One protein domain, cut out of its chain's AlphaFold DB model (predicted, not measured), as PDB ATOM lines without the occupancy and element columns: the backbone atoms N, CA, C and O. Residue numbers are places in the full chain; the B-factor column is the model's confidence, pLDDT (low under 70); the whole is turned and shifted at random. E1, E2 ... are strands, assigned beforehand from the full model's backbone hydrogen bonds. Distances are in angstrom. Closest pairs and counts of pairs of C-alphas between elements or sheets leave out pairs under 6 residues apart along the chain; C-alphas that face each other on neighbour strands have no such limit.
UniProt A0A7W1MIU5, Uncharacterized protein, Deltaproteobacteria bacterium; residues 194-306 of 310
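AT A GLANCE: This is residues 194 to 306 of the 310 residues of an uncharacterized protein of Deltaproteobacteria bacterium (UniProt A0A7W1MIU5). One twisted sheet folds back on itself as a loose, only partly closed barrel: the meander E3 to E7, five strands each the antiparallel neighbour of the one before, makes one wall, and the long bent strand E11 crosses opposite it with E9 and E10 along one of its sides. E11 is paired with the wall at E3, while at the other end E10 comes near E6 and E7 without pairing; the hairpin of E1 and E2 lies along E11, and E8 edges the curved hairpin with E9. The printed part has 113 residues, no named helix and eleven strands, E1 to E11 in chain order; the class is all strand and the branched sheet is mixed, E3 and E11 being its parallel pair. The whole is compact, with a radius of gyration of the C-alphas of 13.2 A and spans of 37 by 28 by 26 A.

HOW THE PARTS SIT: E1, residues 194 to 196, and E2, residues 199 to 202, form a hairpin, with N 194 and O 201 2.9 A apart. E2 runs on into E3, residues 205 to 209, at 76 degrees. E3 is antiparallel to E4, residues 212 to 216, with N 207 and O 214 2.9 A apart. E4 is antiparallel to E5, residues 232 to 236, with N 215 and O 233 2.8 A apart. E5 and E6, residues 239 to 243, form a hairpin, with N 241 and O 234 2.8 A apart. E6 and the edge strand E7, residues 251 to 254, are antiparallel, with N 242 and O 251 2.9 A apart. E8, residues 266 to 274, bends by 73 degrees at residue 269 and forms a hairpin with E9, residues 277 to 284; N 272 and O 279 are 2.9 A apart. E10, residues 287 to 290, forms a hairpin with E11, residues 293 to 305, with N 288 and O 295 2.8 A apart. E11 bends by 89 degrees at residue 300. E1 and E3 lie on one side of E11, with N 195 and O 296 2.8 A and N 208 and O 304 2.9 A apart, and E9 and E10 on the other side, with N 282 and O 301 2.8 A apart. The closest C-alphas of E6 and E10 are those of Leu 242 and Ile 290, 6.7 A apart.

IN THESE COORDINATES: E1 begins with C-alpha 194 at (-44.038, 32.555, -31.783). E8 is 19.8 A long, E9 20.1 A and E11 27.7 A, where E11 ends with C-alpha 305 at (-32.349, 25.182, -46.317).

THE WHOLE: The C-alphas of Ala 248 and Val 271, the two farthest apart, are 37.6 A apart. The printed part has no cut; the links E4 to E5 and E7 to E8 are long. Mean pLDDT of the printed part is 78.1, and it is under 70 at residues 226, 249 to 250 and 252 to 277.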
ATOM      1  N   ILE A 194     -42.673  32.623 -31.280       94.44
ATOM      2  CA  ILE A 194     -44.038  32.555 -31.783       94.44
ATOM      3  C   ILE A 194     -44.983  32.698 -30.596       94.44
ATOM      4  O   ILE A 194     -44.873  31.976 -29.608       94.44
ATOM      5  N   THR A 195     -45.912  33.640 -30.680       94.88
ATOM      6  CA  THR A 195     -47.017  33.756 -29.733       94.88
ATOM      7  C   THR A 195     -48.243  33.110 -30.344       94.88
ATOM      8  O   THR A 195     -48.632  33.496 -31.441       94.88
ATOM      9  N   VAL A 196     -48.866  32.160 -29.648       92.62
ATOM     10  CA  VAL A 196     -50.140  31.545 -30.058       92.62
ATOM     11  C   VAL A 196     -51.136  31.670 -28.923       92.62
ATOM     12  O   VAL A 196     -50.825  31.300 -27.793       92.62
ATOM     13  N   ALA A 197     -52.327  32.204 -29.210       91.81
ATOM     14  CA  ALA A 197     -53.367  32.418 -28.201       91.81
ATOM     15  C   ALA A 197     -52.837  33.174 -26.960       91.81
ATOM     16  O   ALA A 197     -53.132  32.833 -25.819       91.81
ATOM     17  N   GLY A 198     -51.980  34.179 -27.186       92.19
ATOM     18  CA  GLY A 198     -51.359  34.987 -26.129       92.19
ATOM     19  C   GLY A 198     -50.185  34.330 -25.390       92.19
ATOM     20  O   GLY A 198     -49.589  34.974 -24.531       92.19
ATOM     21  N   LYS A 199     -49.807  33.087 -25.718       92.88
ATOM     22  CA  LYS A 199     -48.666  32.391 -25.108       92.88
ATOM     23  C   LYS A 199     -47.436  32.464 -25.994       92.88
ATOM     24  O   LYS A 199     -47.442  31.917 -27.094       92.88
ATOM     25  N   GLN A 200     -46.387  33.108 -25.497       94.62
ATOM     26  CA  GLN A 200     -45.112  33.231 -26.193       94.62
ATOM     27  C   GLN A 200     -44.258  31.974 -25.997       94.62
ATOM     28  O   GLN A 200     -44.034  31.527 -24.872       94.62
ATOM     29  N   LEU A 201     -43.755  31.422 -27.099       92.44
ATOM     30  CA  LEU A 201     -42.876  30.261 -27.131       92.44
ATOM     31  C   LEU A 201     -41.602  30.569 -27.925       92.44
ATOM     32  O   LEU A 201     -41.681  31.206 -28.978       92.44
ATOM     33  N   PRO A 202     -40.430  30.085 -27.480       93.50
ATOM     34  CA  PRO A 202     -39.210  30.197 -28.264       93.50
ATOM     35  C   PRO A 202     -39.287  29.293 -29.499       93.50
ATOM     36  O   PRO A 202     -39.663  28.122 -29.404       93.50
ATOM     37  N   ILE A 203     -38.875  29.823 -30.646       91.94
ATOM     38  CA  ILE A 203     -38.668  29.027 -31.856       91.94
ATOM     39  C   ILE A 203     -37.356  28.260 -31.694       91.94
ATOM     40  O   ILE A 203     -36.339  28.824 -31.292       91.94
ATOM     41  N   ARG A 204     -37.399  26.953 -31.964       90.44
ATOM     42  CA  ARG A 204     -36.283  26.010 -31.767       90.44
ATOM     43  C   ARG A 204     -35.889  25.272 -33.042       90.44
ATOM     44  O   ARG A 204     -35.008  24.417 -33.001       90.44
ATOM     45  N   GLY A 205     -36.552  25.559 -34.152       89.19
ATOM     46  CA  GLY A 205     -36.232  24.981 -35.441       89.19
ATOM     47  C   GLY A 205     -36.986  25.700 -36.540       89.19
ATOM     48  O   GLY A 205     -38.198  25.886 -36.441       89.19
ATOM     49  N   VAL A 206     -36.269  26.085 -37.589       90.19
ATOM     50  CA  VAL A 206     -36.859  26.592 -38.824       90.19
ATOM     51  C   VAL A 206     -36.211  25.852 -39.982       90.19
ATOM     52  O   VAL A 206     -34.986  25.755 -40.045       90.19
ATOM     53  N   ILE A 207     -37.030  25.306 -40.873       88.94
ATOM     54  CA  ILE A 207     -36.558  24.701 -42.118       88.94
ATOM     55  C   ILE A 207     -37.246  25.345 -43.310       88.94
ATOM     56  O   ILE A 207     -38.427  25.700 -43.250       88.94
ATOM     57  N   LEU A 208     -36.498  25.455 -44.397       88.12
ATOM     58  CA  LEU A 208     -36.953  25.986 -45.667       88.12
ATOM     59  C   LEU A 208     -36.816  24.890 -46.727       88.12
ATOM     60  O   LEU A 208     -35.723  24.390 -46.961       88.12
ATOM     61  N   ASN A 209     -37.924  24.520 -47.361       86.06
ATOM     62  CA  ASN A 209     -37.977  23.651 -48.538       86.06
ATOM     63  C   ASN A 209     -38.694  24.441 -49.638       86.06
ATOM     64  O   ASN A 209     -39.893  24.234 -49.814       86.06
ATOM     65  N   PRO A 210     -38.031  25.391 -50.324       81.00
ATOM     66  CA  PRO A 210     -38.719  26.364 -51.168       81.00
ATOM     67  C   PRO A 210     -39.736  25.708 -52.125       81.00
ATOM     68  O   PRO A 210     -39.381  24.754 -52.822       81.00
ATOM     69  N   PRO A 211     -40.995  26.190 -52.177       80.56
ATOM     70  CA  PRO A 211     -41.510  27.426 -51.569       80.56
ATOM     71  C   PRO A 211     -42.017  27.284 -50.119       80.56
ATOM     72  O   PRO A 211     -42.571  28.239 -49.571       80.56
ATOM     73  N   ASP A 212     -41.872  26.111 -49.513       86.44
ATOM     74  CA  ASP A 212     -42.448  25.772 -48.220       86.44
ATOM     75  C   ASP A 212     -41.520  26.168 -47.061       86.44
ATOM     76  O   ASP A 212     -40.294  26.075 -47.149       86.44
ATOM     77  N   ILE A 213     -42.111  26.582 -45.940       87.94
ATOM     78  CA  ILE A 213     -41.393  26.888 -44.696       87.94
ATOM     79  C   ILE A 213     -42.073  26.193 -43.522       87.94
ATOM     80  O   ILE A 213     -43.300  26.129 -43.449       87.94
ATOM     81  N   VAL A 214     -41.277  25.686 -42.582       91.00
ATOM     82  CA  VAL A 214     -41.769  25.114 -41.327       91.00
ATOM     83  C   VAL A 214     -41.028  25.755 -40.161       91.00
ATOM     84  O   VAL A 214     -39.803  25.700 -40.090       91.00
ATOM     85  N   ILE A 215     -41.786  26.337 -39.237       91.81
ATOM     86  CA  ILE A 215     -41.328  26.993 -38.012       91.81
ATOM     87  C   ILE A 215     -41.841  26.169 -36.832       91.81
ATOM     88  O   ILE A 215     -43.035  25.910 -36.716       91.81
ATOM     89  N   SER A 216     -40.951  25.748 -35.945       92.38
ATOM     90  CA  SER A 216     -41.258  24.823 -34.857       92.38
ATOM     91  C   SER A 216     -40.730  25.344 -33.524       92.38
ATOM     92  O   SER A 216     -39.611  25.852 -33.424       92.38
ATOM     93  N   THR A 217     -41.524  25.180 -32.467       91.44
ATOM     94  CA  THR A 217     -41.084  25.415 -31.080       91.44
ATOM     95  C   THR A 217     -40.356  24.212 -30.488       91.44
ATOM     96  O   THR A 217     -39.764  24.301 -29.415       91.44
ATOM     97  N   GLY A 218     -40.385  23.080 -31.190       88.00
ATOM     98  CA  GLY A 218     -39.514  21.939 -30.953       88.00
ATOM     99  C   GLY A 218     -38.359  21.896 -31.957       88.00
ATOM    100  O   GLY A 218     -38.375  22.623 -32.955       88.00
ATOM    101  N   PRO A 219     -37.361  21.040 -31.715       83.81
ATOM    102  CA  PRO A 219     -36.231  20.904 -32.618       83.81
ATOM    103  C   PRO A 219     -36.662  20.408 -34.011       83.81
ATOM    104  O   PRO A 219     -37.563  19.573 -34.121       83.81
ATOM    105  N   LYS A 220     -36.022  20.910 -35.073       83.12
ATOM    106  CA  LYS A 220     -36.278  20.490 -36.459       83.12
ATOM    107  C   LYS A 220     -34.986  20.461 -37.271       83.12
ATOM    108  O   LYS A 220     -34.172  21.373 -37.162       83.12
ATOM    109  N   ASP A 221     -34.845  19.429 -38.091       82.94
ATOM    110  CA  ASP A 221     -33.812  19.258 -39.114       82.94
ATOM    111  C   ASP A 221     -34.456  18.945 -40.484       82.94
ATOM    112  O   ASP A 221     -35.688  18.919 -40.615       82.94
ATOM    113  N   CYS A 222     -33.640  18.668 -41.503       82.44
ATOM    114  CA  CYS A 222     -34.114  18.274 -42.836       82.44
ATOM    115  C   CYS A 222     -34.601  16.822 -42.940       82.44
ATOM    116  O   CYS A 222     -34.941  16.367 -44.032       82.44
ATOM    117  N   SER A 223     -34.668  16.075 -41.834       82.12
ATOM    118  CA  SER A 223     -35.254  14.740 -41.862       82.12
ATOM    119  C   SER A 223     -36.776  14.809 -42.044       82.12
ATOM    120  O   SER A 223     -37.449  15.775 -41.658       82.12
ATOM    121  N   ALA A 224     -37.346  13.739 -42.603       72.69
ATOM    122  CA  ALA A 224     -38.797  13.568 -42.686       72.69
ATOM    123  C   ALA A 224     -39.453  13.408 -41.299       72.69
ATOM    124  O   ALA A 224     -40.667  13.551 -41.160       72.69
ATOM    125  N   VAL A 225     -38.659  13.127 -40.261       71.06
ATOM    126  CA  VAL A 225     -39.143  13.003 -38.889       71.06
ATOM    127  C   VAL A 225     -39.312  14.405 -38.302       71.06
ATOM    128  O   VAL A 225     -38.440  15.269 -38.389       71.06
ATOM    129  N   THR A 226     -40.475  14.655 -37.708       67.62
ATOM    130  CA  THR A 226     -40.709  15.853 -36.900       67.62
ATOM    131  C   THR A 226     -40.962  15.396 -35.480       67.62
ATOM    132  O   THR A 226     -41.939  14.694 -35.221       67.62
ATOM    133  N   VAL A 227     -40.071  15.772 -34.566       73.94
ATOM    134  CA  VAL A 227     -40.270  15.531 -33.136       73.94
ATOM    135  C   VAL A 227     -41.523  16.283 -32.688       73.94
ATOM    136  O   VAL A 227     -41.827  17.364 -33.197       73.94
ATOM    137  N   ALA A 228     -42.270  15.704 -31.748       76.19
ATOM    138  CA  ALA A 228     -43.435  16.362 -31.179       76.19
ATOM    139  C   ALA A 228     -43.044  17.736 -30.603       76.19
ATOM    140  O   ALA A 228     -42.122  17.846 -29.795       76.19
ATOM    141  N   ALA A 229     -43.760  18.774 -31.022       84.62
ATOM    142  CA  ALA A 229     -43.562  20.148 -30.588       84.62
ATOM    143  C   ALA A 229     -44.909  20.749 -30.165       84.62
ATOM    144  O   ALA A 229     -45.921  20.417 -30.795       84.62
ATOM    145  N   PRO A 230     -44.932  21.654 -29.166       89.06
ATOM    146  CA  PRO A 230     -46.129  22.409 -28.803       89.06
ATOM    147  C   PRO A 230     -46.797  23.048 -30.017       89.06
ATOM    148  O   PRO A 230     -47.981  22.824 -30.265       89.06
ATOM    149  N   VAL A 231     -46.002  23.765 -30.815       91.06
ATOM    150  CA  VAL A 231     -46.458  24.479 -31.999       91.06
ATOM    151  C   VAL A 231     -45.513  24.224 -33.164       91.06
ATOM    152  O   VAL A 231     -44.293  24.353 -33.052       91.06
ATOM    153  N   VAL A 232     -46.110  23.901 -34.303       91.56
ATOM    154  CA  VAL A 232     -45.490  23.890 -35.618       91.56
ATOM    155  C   VAL A 232     -46.377  24.706 -36.547       91.56
ATOM    156  O   VAL A 232     -47.532  24.362 -36.797       91.56
ATOM    157  N   LEU A 233     -45.818  25.804 -37.030       91.56
ATOM    158  CA  LEU A 233     -46.400  26.673 -38.030       91.56
ATOM    159  C   LEU A 233     -45.774  26.310 -39.376       91.56
ATOM    160  O   LEU A 233     -44.554  26.324 -39.514       91.56
ATOM    161  N   GLU A 234     -46.588  25.980 -40.367       89.62
ATOM    162  CA  GLU A 234     -46.100  25.600 -41.690       89.62
ATOM    163  C   GLU A 234     -46.784  26.412 -42.778       89.62
ATOM    164  O   GLU A 234     -47.978  26.694 -42.699       89.62
ATOM    165  N   ARG A 235     -46.020  26.786 -43.802       87.06
ATOM    166  CA  ARG A 235     -46.546  27.316 -45.053       87.06
ATOM    167  C   ARG A 235     -46.247  26.299 -46.134       87.06
ATOM    168  O   ARG A 235     -45.082  26.104 -46.467       87.06
ATOM    169  N   VAL A 236     -47.282  25.675 -46.675       83.56
ATOM    170  CA  VAL A 236     -47.163  24.666 -47.728       83.56
ATOM    171  C   VAL A 236     -47.965  25.132 -48.930       83.56
ATOM    172  O   VAL A 236     -49.151  25.435 -48.806       83.56
ATOM    173  N   ARG A 237     -47.322  25.237 -50.098       82.62
ATOM    174  CA  ARG A 237     -47.954  25.714 -51.347       82.62
ATOM    175  C   ARG A 237     -48.686  27.052 -51.171       82.62
ATOM    176  O   ARG A 237     -49.773  27.267 -51.699       82.62
ATOM    177  N   GLY A 238     -48.090  27.946 -50.386       77.88
ATOM    178  CA  GLY A 238     -48.639  29.269 -50.090       77.88
ATOM    179  C   GLY A 238     -49.719  29.308 -49.005       77.88
ATOM    180  O   GLY A 238     -50.074  30.407 -48.591       77.88
ATOM    181  N   GLN A 239     -50.191  28.163 -48.503       81.81
ATOM    182  CA  GLN A 239     -51.205  28.083 -47.451       81.81
ATOM    183  C   GLN A 239     -50.569  27.892 -46.083       81.81
ATOM    184  O   GLN A 239     -49.648  27.092 -45.935       81.81
ATOM    185  N   TRP A 240     -51.080  28.605 -45.083       84.88
ATOM    186  CA  TRP A 240     -50.612  28.480 -43.710       84.88
ATOM    187  C   TRP A 240     -51.427  27.446 -42.935       84.88
ATOM    188  O   TRP A 240     -52.654  27.389 -43.030       84.88
ATOM    189  N   GLY A 241     -50.722  26.648 -42.146       87.69
ATOM    190  CA  GLY A 241     -51.278  25.658 -41.244       87.69
ATOM    191  C   GLY A 241     -50.626  25.742 -39.873       87.69
ATOM    192  O   GLY A 241     -49.457  26.107 -39.734       87.69
ATOM    193  N   LEU A 242     -51.401  25.393 -38.854       89.19
ATOM    194  CA  LEU A 242     -50.957  25.317 -37.472       89.19
ATOM    195  C   LEU A 242     -51.221  23.907 -36.948       89.19
ATOM    196  O   LEU A 242     -52.349  23.413 -36.971       89.19
ATOM    197  N   ARG A 243     -50.172  23.250 -36.464       89.94
ATOM    198  CA  ARG A 243     -50.242  21.919 -35.851       89.94
ATOM    199  C   ARG A 243     -49.303  21.836 -34.655       89.94
ATOM    200  O   ARG A 243     -48.599  22.788 -34.345       89.94
ATOM    201  N   GLY A 244     -49.288  20.697 -33.974       86.62
ATOM    202  CA  GLY A 244     -48.484  20.488 -32.769       86.62
ATOM    203  C   GLY A 244     -49.313  19.899 -31.638       86.62
ATOM    204  O   GLY A 244     -50.511  19.664 -31.791       86.62
ATOM    205  N   THR A 245     -48.672  19.635 -30.506       84.12
ATOM    206  CA  THR A 245     -49.313  18.970 -29.365       84.12
ATOM    207  C   THR A 245     -50.315  19.861 -28.635       84.12
ATOM    208  O   THR A 245     -51.159  19.339 -27.914       84.12
ATOM    209  N   TRP A 246     -50.259  21.184 -28.834       89.06
ATOM    210  CA  TRP A 246     -51.205  22.130 -28.241       89.06
ATOM    211  C   TRP A 246     -52.590  22.147 -28.895       89.06
ATOM    212  O   TRP A 246     -53.496  22.771 -28.345       89.06
ATOM    213  N   PHE A 247     -52.798  21.491 -30.036       84.69
ATOM    214  CA  PHE A 247     -54.047  21.618 -30.791       84.69
ATOM    215  C   PHE A 247     -54.817  20.299 -30.826       84.69
ATOM    216  O   PHE A 247     -54.245  19.241 -31.080       84.69
ATOM    217  N   ALA A 248     -56.134  20.367 -30.595       73.12
ATOM    218  CA  ALA A 248     -57.038  19.214 -30.678       73.12
ATOM    219  C   ALA A 248     -57.065  18.587 -32.070       73.12
ATOM    220  O   ALA A 248     -57.111  17.368 -32.220       73.12
ATOM    221  N   GLN A 249     -57.039  19.446 -33.079       69.00
ATOM    222  CA  GLN A 249     -56.938  19.079 -34.475       69.00
ATOM    223  C   GLN A 249     -55.970  20.052 -35.143       69.00
ATOM    224  O   GLN A 249     -55.972  21.237 -34.793       69.00
ATOM    225  N   PRO A 250     -55.146  19.582 -36.092       63.75
ATOM    226  CA  PRO A 250     -54.383  20.470 -36.951       63.75
ATOM    227  C   PRO A 250     -55.337  21.447 -37.640       63.75
ATOM    228  O   PRO A 250     -56.301  21.029 -38.280       63.75
ATOM    229  N   VAL A 251     -55.067  22.743 -37.526       72.50
ATOM    230  CA  VAL A 251     -55.773  23.757 -38.306       72.50
ATOM    231  C   VAL A 251     -55.055  23.839 -39.646       72.50
ATOM    232  O   VAL A 251     -53.996  24.456 -39.762       72.50
ATOM    233  N   GLN A 252     -55.594  23.140 -40.642       67.25
ATOM    234  CA  GLN A 252     -55.063  23.119 -42.003       67.25
ATOM    235  C   GLN A 252     -55.920  23.974 -42.936       67.25
ATOM    236  O   GLN A 252     -57.131  24.088 -42.757       67.25
ATOM    237  N   ASN A 253     -55.288  24.510 -43.981       54.91
ATOM    238  CA  ASN A 253     -55.948  25.098 -45.150       54.91
ATOM    239  C   ASN A 253     -56.797  26.351 -44.886       54.91
ATOM    240  O   ASN A 253     -57.729  26.630 -45.638       54.91
ATOM    241  N   THR A 254     -56.471  27.151 -43.873       54.72
ATOM    242  CA  THR A 254     -56.971  28.528 -43.847       54.72
ATOM    243  C   THR A 254     -56.113  29.371 -44.773       54.72
ATOM    244  O   THR A 254     -54.938  29.615 -44.493       54.72
ATOM    245  N   ALA A 255     -56.704  29.827 -45.881       51.44
ATOM    246  CA  ALA A 255     -56.209  31.026 -46.535       51.44
ATOM    247  C   ALA A 255     -56.149  32.104 -45.448       51.44
ATOM    248  O   ALA A 255     -57.175  32.439 -44.852       51.44
ATOM    249  N   LEU A 256     -54.940  32.571 -45.122       51.84
ATOM    250  CA  LEU A 256     -54.832  33.807 -44.368       51.84
ATOM    251  C   LEU A 256     -55.583  34.860 -45.188       51.84
ATOM    252  O   LEU A 256     -55.396  34.882 -46.409       51.84
ATOM    253  N   PRO A 257     -56.451  35.679 -44.576       47.53
ATOM    254  CA  PRO A 257     -57.018  36.798 -45.305       47.53
ATOM    255  C   PRO A 257     -55.853  37.630 -45.874       47.53
ATOM    256  O   PRO A 257     -54.786  37.705 -45.260       47.53
ATOM    257  N   ASP A 258     -56.019  38.158 -47.092       43.84
ATOM    258  CA  ASP A 258     -54.944  38.774 -47.899       43.84
ATOM    259  C   ASP A 258     -54.211  39.941 -47.190       43.84
ATOM    260  O   ASP A 258     -53.164  40.408 -47.645       43.84
ATOM    261  N   ASP A 259     -54.744  40.407 -46.059       43.94
ATOM    262  CA  ASP A 259     -54.177  41.391 -45.142       43.94
ATOM    263  C   ASP A 259     -53.237  40.794 -44.070       43.94
ATOM    264  O   ASP A 259     -52.243  41.433 -43.733       43.94
ATOM    265  N   ALA A 260     -53.455  39.567 -43.588       44.59
ATOM    266  CA  ALA A 260     -52.569  38.890 -42.627       44.59
ATOM    267  C   ALA A 260     -51.261  38.383 -43.272       44.59
ATOM    268  O   ALA A 260     -50.230  38.249 -42.612       44.59
ATOM    269  N   THR A 261     -51.265  38.153 -44.588       44.19
ATOM    270  CA  THR A 261     -50.073  37.808 -45.385       44.19
ATOM    271  C   THR A 261     -49.116  38.985 -45.592       44.19
ATOM    272  O   THR A 261     -47.999  38.767 -46.062       44.19
ATOM    273  N   ARG A 262     -49.509  40.223 -45.245       39.66
ATOM    274  CA  ARG A 262     -48.647  41.409 -45.386       39.66
ATOM    275  C   ARG A 262     -47.639  41.612 -44.253       39.66
ATOM    276  O   ARG A 262     -46.717  42.403 -44.445       39.66
ATOM    277  N   GLU A 263     -47.753  40.904 -43.130       47.81
ATOM    278  CA  GLU A 263     -46.847  41.136 -41.995       47.81
ATOM    279  C   GLU A 263     -45.789  40.051 -41.764       47.81
ATOM    280  O   GLU A 263     -44.746  40.390 -41.217       47.81
ATOM    281  N   LEU A 264     -45.974  38.803 -42.225       50.75
ATOM    282  CA  LEU A 264     -44.926  37.771 -42.135       50.75
ATOM    283  C   LEU A 264     -43.861  37.964 -43.221       50.75
ATOM    284  O   LEU A 264     -43.864  37.291 -44.254       50.75
ATOM    285  N   GLN A 265     -42.970  38.926 -42.996       54.38
ATOM    286  CA  GLN A 265     -41.829  39.190 -43.866       54.38
ATOM    287  C   GLN A 265     -40.668  38.268 -43.508       54.38
ATOM    288  O   GLN A 265     -40.395  38.054 -42.335       54.38
ATOM    289  N   PHE A 266     -39.988  37.756 -44.534       54.53
ATOM    290  CA  PHE A 266     -38.751  36.993 -44.406       54.53
ATOM    291  C   PHE A 266     -37.635  37.787 -45.072       54.53
ATOM    292  O   PHE A 266     -37.516  37.803 -46.299       54.53
ATOM    293  N   GLY A 267     -36.838  38.481 -44.267       51.53
ATOM    294  CA  GLY A 267     -35.574  39.044 -44.726       51.53
ATOM    295  C   GLY A 267     -34.510  37.957 -44.678       51.53
ATOM    296  O   GLY A 267     -34.214  37.472 -43.593       51.53
ATOM    297  N   ALA A 268     -33.955  37.564 -45.827       54.78
ATOM    298  CA  ALA A 268     -32.826  36.639 -45.886       54.78
ATOM    299  C   ALA A 268     -31.509  37.425 -45.944       54.78
ATOM    300  O   ALA A 268     -31.230  38.106 -46.935       54.78
ATOM    301  N   LYS A 269     -30.672  37.312 -44.908       51.06
ATOM    302  CA  LYS A 269     -29.243  37.662 -44.980       51.06
ATOM    303  C   LYS A 269     -28.433  36.363 -44.918       51.06
ATOM    304  O   LYS A 269     -28.614  35.549 -44.021       51.06
ATOM    305  N   GLY A 270     -27.613  36.112 -45.941       50.62
ATOM    306  CA  GLY A 270     -26.874  34.849 -46.099       50.62
ATOM    307  C   GLY A 270     -25.674  34.704 -45.151       50.62
ATOM    308  O   GLY A 270     -25.391  35.618 -44.388       50.62
ATOM    309  N   VAL A 271     -24.855  33.647 -45.182       52.72
ATOM    310  CA  VAL A 271     -25.048  32.214 -45.491       52.72
ATOM    311  C   VAL A 271     -24.108  31.500 -44.511       52.72
ATOM    312  O   VAL A 271     -22.900  31.737 -44.538       52.72
ATOM    313  N   GLY A 272     -24.641  30.653 -43.636       55.59
ATOM    314  CA  GLY A 272     -23.853  29.712 -42.840       55.59
ATOM    315  C   GLY A 272     -23.935  28.300 -43.419       55.59
ATOM    316  O   GLY A 272     -24.750  28.023 -44.298       55.59
ATOM    317  N   THR A 273     -23.129  27.372 -42.913       57.25
ATOM    318  CA  THR A 273     -23.354  25.934 -43.112       57.25
ATOM    319  C   THR A 273     -23.570  25.273 -41.757       57.25
ATOM    320  O   THR A 273     -22.822  25.502 -40.807       57.25
ATOM    321  N   SER A 274     -24.619  24.464 -41.653       61.28
ATOM    322  CA  SER A 274     -24.806  23.508 -40.563       61.28
ATOM    323  C   SER A 274     -24.411  22.113 -41.045       61.28
ATOM    324  O   SER A 274     -24.200  21.893 -42.240       61.28
ATOM    325  N   LEU A 275     -24.344  21.149 -40.126       59.97
ATOM    326  CA  LEU A 275     -24.190  19.738 -40.500       59.97
ATOM    327  C   LEU A 275     -25.365  19.224 -41.352       59.97
ATOM    328  O   LEU A 275     -25.203  18.222 -42.043       59.97
ATOM    329  N   ASP A 276     -26.504  19.920 -41.323       58.81
ATOM    330  CA  ASP A 276     -27.764  19.497 -41.936       58.81
ATOM    331  C   ASP A 276     -28.085  20.250 -43.247       58.81
ATOM    332  O   ASP A 276     -29.018  19.872 -43.950       58.81
ATOM    333  N   GLY A 277     -27.313  21.285 -43.611       66.44
ATOM    334  CA  GLY A 277     -27.515  22.077 -44.834       66.44
ATOM    335  C   GLY A 277     -27.064  23.542 -44.721       66.44
ATOM    336  O   GLY A 277     -26.581  23.961 -43.659       66.44
ATOM    337  N   PRO A 278     -27.195  24.338 -45.801       77.12
ATOM    338  CA  PRO A 278     -27.035  25.790 -45.749       77.12
ATOM    339  C   PRO A 278     -27.969  26.413 -44.708       77.12
ATOM    340  O   PRO A 278     -29.096  25.959 -44.524       77.12
ATOM    341  N   VAL A 279     -27.493  27.448 -44.022       77.69
ATOM    342  CA  VAL A 279     -28.256  28.199 -43.022       77.69
ATOM    343  C   VAL A 279     -28.467  29.622 -43.515       77.69
ATOM    344  O   VAL A 279     -27.515  30.281 -43.945       77.69
ATOM    345  N   ILE A 280     -29.707  30.085 -43.437       81.81
ATOM    346  CA  ILE A 280     -30.147  31.420 -43.834       81.81
ATOM    347  C   ILE A 280     -30.707  32.108 -42.593       81.81
ATOM    348  O   ILE A 280     -31.559  31.542 -41.916       81.81
ATOM    349  N   GLU A 281     -30.263  33.324 -42.295       83.31
ATOM    350  CA  GLU A 281     -30.887  34.122 -41.243       83.31
ATOM    351  C   GLU A 281     -32.247  34.622 -41.745       83.31
ATOM    352  O   GLU A 281     -32.314  35.257 -42.799       83.31
ATOM    353  N   LEU A 282     -33.319  34.316 -41.011       82.62
ATOM    354  CA  LEU A 282     -34.668  34.805 -41.269       82.62
ATOM    355  C   LEU A 282     -35.090  35.772 -40.168       82.62
ATOM    356  O   LEU A 282     -35.205  35.400 -38.997       82.62
ATOM    357  N   GLU A 283     -35.395  37.003 -40.559       84.56
ATOM    358  CA  GLU A 283     -36.204  37.895 -39.734       84.56
ATOM    359  C   GLU A 283     -37.661  37.415 -39.768       84.56
ATOM    360  O   GLU A 283     -38.207  37.193 -40.844       84.56
ATOM    361  N   LEU A 284     -38.265  37.210 -38.597       85.31
ATOM    362  CA  LEU A 284     -39.648  36.775 -38.416       85.31
ATOM    363  C   LEU A 284     -40.412  37.896 -37.715       85.31
ATOM    364  O   LEU A 284     -40.158  38.194 -36.549       85.31
ATOM    365  N   THR A 285     -41.352  38.525 -38.409       84.56
ATOM    366  CA  THR A 285     -42.179  39.613 -37.861       84.56
ATOM    367  C   THR A 285     -43.635  39.408 -38.245       84.56
ATOM    368  O   THR A 285     -43.901  38.659 -39.172       84.56
ATOM    369  N   GLY A 286     -44.574  40.023 -37.524       84.62
ATOM    370  CA  GLY A 286     -45.982  40.122 -37.922       84.62
ATOM    371  C   GLY A 286     -46.985  39.371 -37.051       84.62
ATOM    372  O   GLY A 286     -46.628  38.480 -36.278       84.62
ATOM    373  N   ALA A 287     -48.259  39.750 -37.162       85.25
ATOM    374  CA  ALA A 287     -49.366  39.152 -36.424       85.25
ATOM    375  C   ALA A 287     -50.543  38.780 -37.339       85.25
ATOM    376  O   ALA A 287     -50.740  39.337 -38.413       85.25
ATOM    377  N   GLY A 288     -51.358  37.822 -36.903       86.31
ATOM    378  CA  GLY A 288     -52.515  37.365 -37.663       86.31
ATOM    379  C   GLY A 288     -53.329  36.308 -36.932       86.31
ATOM    380  O   GLY A 288     -53.279  36.192 -35.704       86.31
ATOM    381  N   LYS A 289     -54.096  35.525 -37.693       84.94
ATOM    382  CA  LYS A 289     -54.867  34.385 -37.188       84.94
ATOM    383  C   LYS A 289     -54.761  33.197 -38.134       84.94
ATOM    384  O   LYS A 289     -54.851  33.391 -39.338       84.94
ATOM    385  N   ILE A 290     -54.634  31.985 -37.598       84.38
ATOM    386  CA  ILE A 290     -54.785  30.733 -38.359       84.38
ATOM    387  C   ILE A 290     -55.939  29.952 -37.739       84.38
ATOM    388  O   ILE A 290     -55.881  29.562 -36.569       84.38
ATOM    389  N   GLY A 291     -57.016  29.778 -38.507       85.25
ATOM    390  CA  GLY A 291     -58.328  29.452 -37.946       85.25
ATOM    391  C   GLY A 291     -58.720  30.466 -36.871       85.25
ATOM    392  O   GLY A 291     -58.622  31.675 -37.080       85.25
ATOM    393  N   ASP A 292     -59.100  29.969 -35.696       87.88
ATOM    394  CA  ASP A 292     -59.486  30.810 -34.559       87.88
ATOM    395  C   ASP A 292     -58.298  31.287 -33.708       87.88
ATOM    396  O   ASP A 292     -58.470  32.124 -32.820       87.88
ATOM    397  N   TYR A 293     -57.089  30.777 -33.952       89.44
ATOM    398  CA  TYR A 293     -55.931  31.058 -33.108       89.44
ATOM    399  C   TYR A 293     -55.245  32.358 -33.528       89.44
ATOM    400  O   TYR A 293     -54.747  32.428 -34.653       89.44
ATOM    401  N   PRO A 294     -55.145  33.370 -32.644       90.50
ATOM    402  CA  PRO A 294     -54.295  34.523 -32.897       90.50
ATOM    403  C   PRO A 294     -52.825  34.121 -32.781       90.50
ATOM    404  O   PRO A 294     -52.439  33.400 -31.855       90.50
ATOM    405  N   ILE A 295     -52.017  34.594 -33.727       91.31
ATOM    406  CA  ILE A 295     -50.598  34.272 -33.855       91.31
ATOM    407  C   ILE A 295     -49.790  35.552 -34.030       91.31
ATOM    408  O   ILE A 295     -50.250  36.500 -34.662       91.31
ATOM    409  N   LYS A 296     -48.572  35.566 -33.493       91.88
ATOM    410  CA  LYS A 296     -47.577  36.613 -33.728       91.88
ATOM    411  C   LYS A 296     -46.181  35.999 -33.829       91.88
ATOM    412  O   LYS A 296     -45.852  35.141 -33.013       91.88
ATOM    413  N   LEU A 297     -45.381  36.425 -34.799       91.06
ATOM    414  CA  LEU A 297     -43.969  36.069 -34.945       91.06
ATOM    415  C   LEU A 297     -43.099  37.289 -34.657       91.06
ATOM    416  O   LEU A 297     -43.410  38.387 -35.110       91.06
ATOM    417  N   GLU A 298     -42.018  37.098 -33.902       91.56
ATOM    418  CA  GLU A 298     -41.070  38.170 -33.579       91.56
ATOM    419  C   GLU A 298     -39.650  37.628 -33.428       91.56
ATOM    420  O   GLU A 298     -39.441  36.674 -32.681       91.56
ATOM    421  N   GLY A 299     -38.673  38.286 -34.053       90.50
ATOM    422  CA  GLY A 299     -37.241  38.092 -33.817       90.50
ATOM    423  C   GLY A 299     -36.496  37.503 -35.010       90.50
ATOM    424  O   GLY A 299     -36.939  37.610 -36.149       90.50
ATOM    425  N   ILE A 300     -35.332  36.909 -34.742       87.62
ATOM    426  CA  ILE A 300     -34.433  36.374 -35.770       87.62
ATOM    427  C   ILE A 300     -34.198  34.884 -35.513       87.62
ATOM    428  O   ILE A 300     -33.926  34.472 -34.378       87.62
ATOM    429  N   ALA A 301     -34.315  34.078 -36.566       87.88
ATOM    430  CA  ALA A 301     -34.092  32.642 -36.521       87.88
ATOM    431  C   ALA A 301     -33.232  32.172 -37.694       87.88
ATOM    432  O   ALA A 301     -33.479  32.529 -38.842       87.88
ATOM    433  N   ASP A 302     -32.290  31.282 -37.408       87.25
ATOM    434  CA  ASP A 302     -31.571  30.537 -38.435       87.25
ATOM    435  C   ASP A 302     -32.505  29.500 -39.081       87.25
ATOM    436  O   ASP A 302     -33.062  28.639 -38.400       87.25
ATOM    437  N   ALA A 303     -32.681  29.538 -40.395       86.69
ATOM    438  CA  ALA A 303     -33.397  28.521 -41.150       86.69
ATOM    439  C   ALA A 303     -32.427  27.606 -41.883       86.69
ATOM    440  O   ALA A 303     -31.531  28.074 -42.581       86.69
ATOM    441  N   ILE A 304     -32.629  26.297 -41.755       86.00
ATOM    442  CA  ILE A 304     -31.879  25.311 -42.531       86.00
ATOM    443  C   ILE A 304     -32.577  25.155 -43.881       86.00
ATOM    444  O   ILE A 304     -33.753  24.788 -43.938       86.00
ATOM    445  N   GLU A 305     -31.864  25.433 -44.966       85.69
ATOM    446  CA  GLU A 305     -32.349  25.182 -46.317       85.69
ATOM    447  C   GLU A 305     -32.177  23.699 -46.655       85.69
ATOM    448  O   GLU A 305     -31.071  23.177 -46.818       85.69
ATOM    449  N   CYS A 306     -33.302  23.008 -46.744       83.94
ATOM    450  CA  CYS A 306     -33.369  21.601 -47.058       83.94
ATOM    451  C   CYS A 306     -33.441  21.445 -48.580       83.94
ATOM    452  O   CYS A 306     -34.448  21.731 -49.225       83.94
TER     453      CYS A 306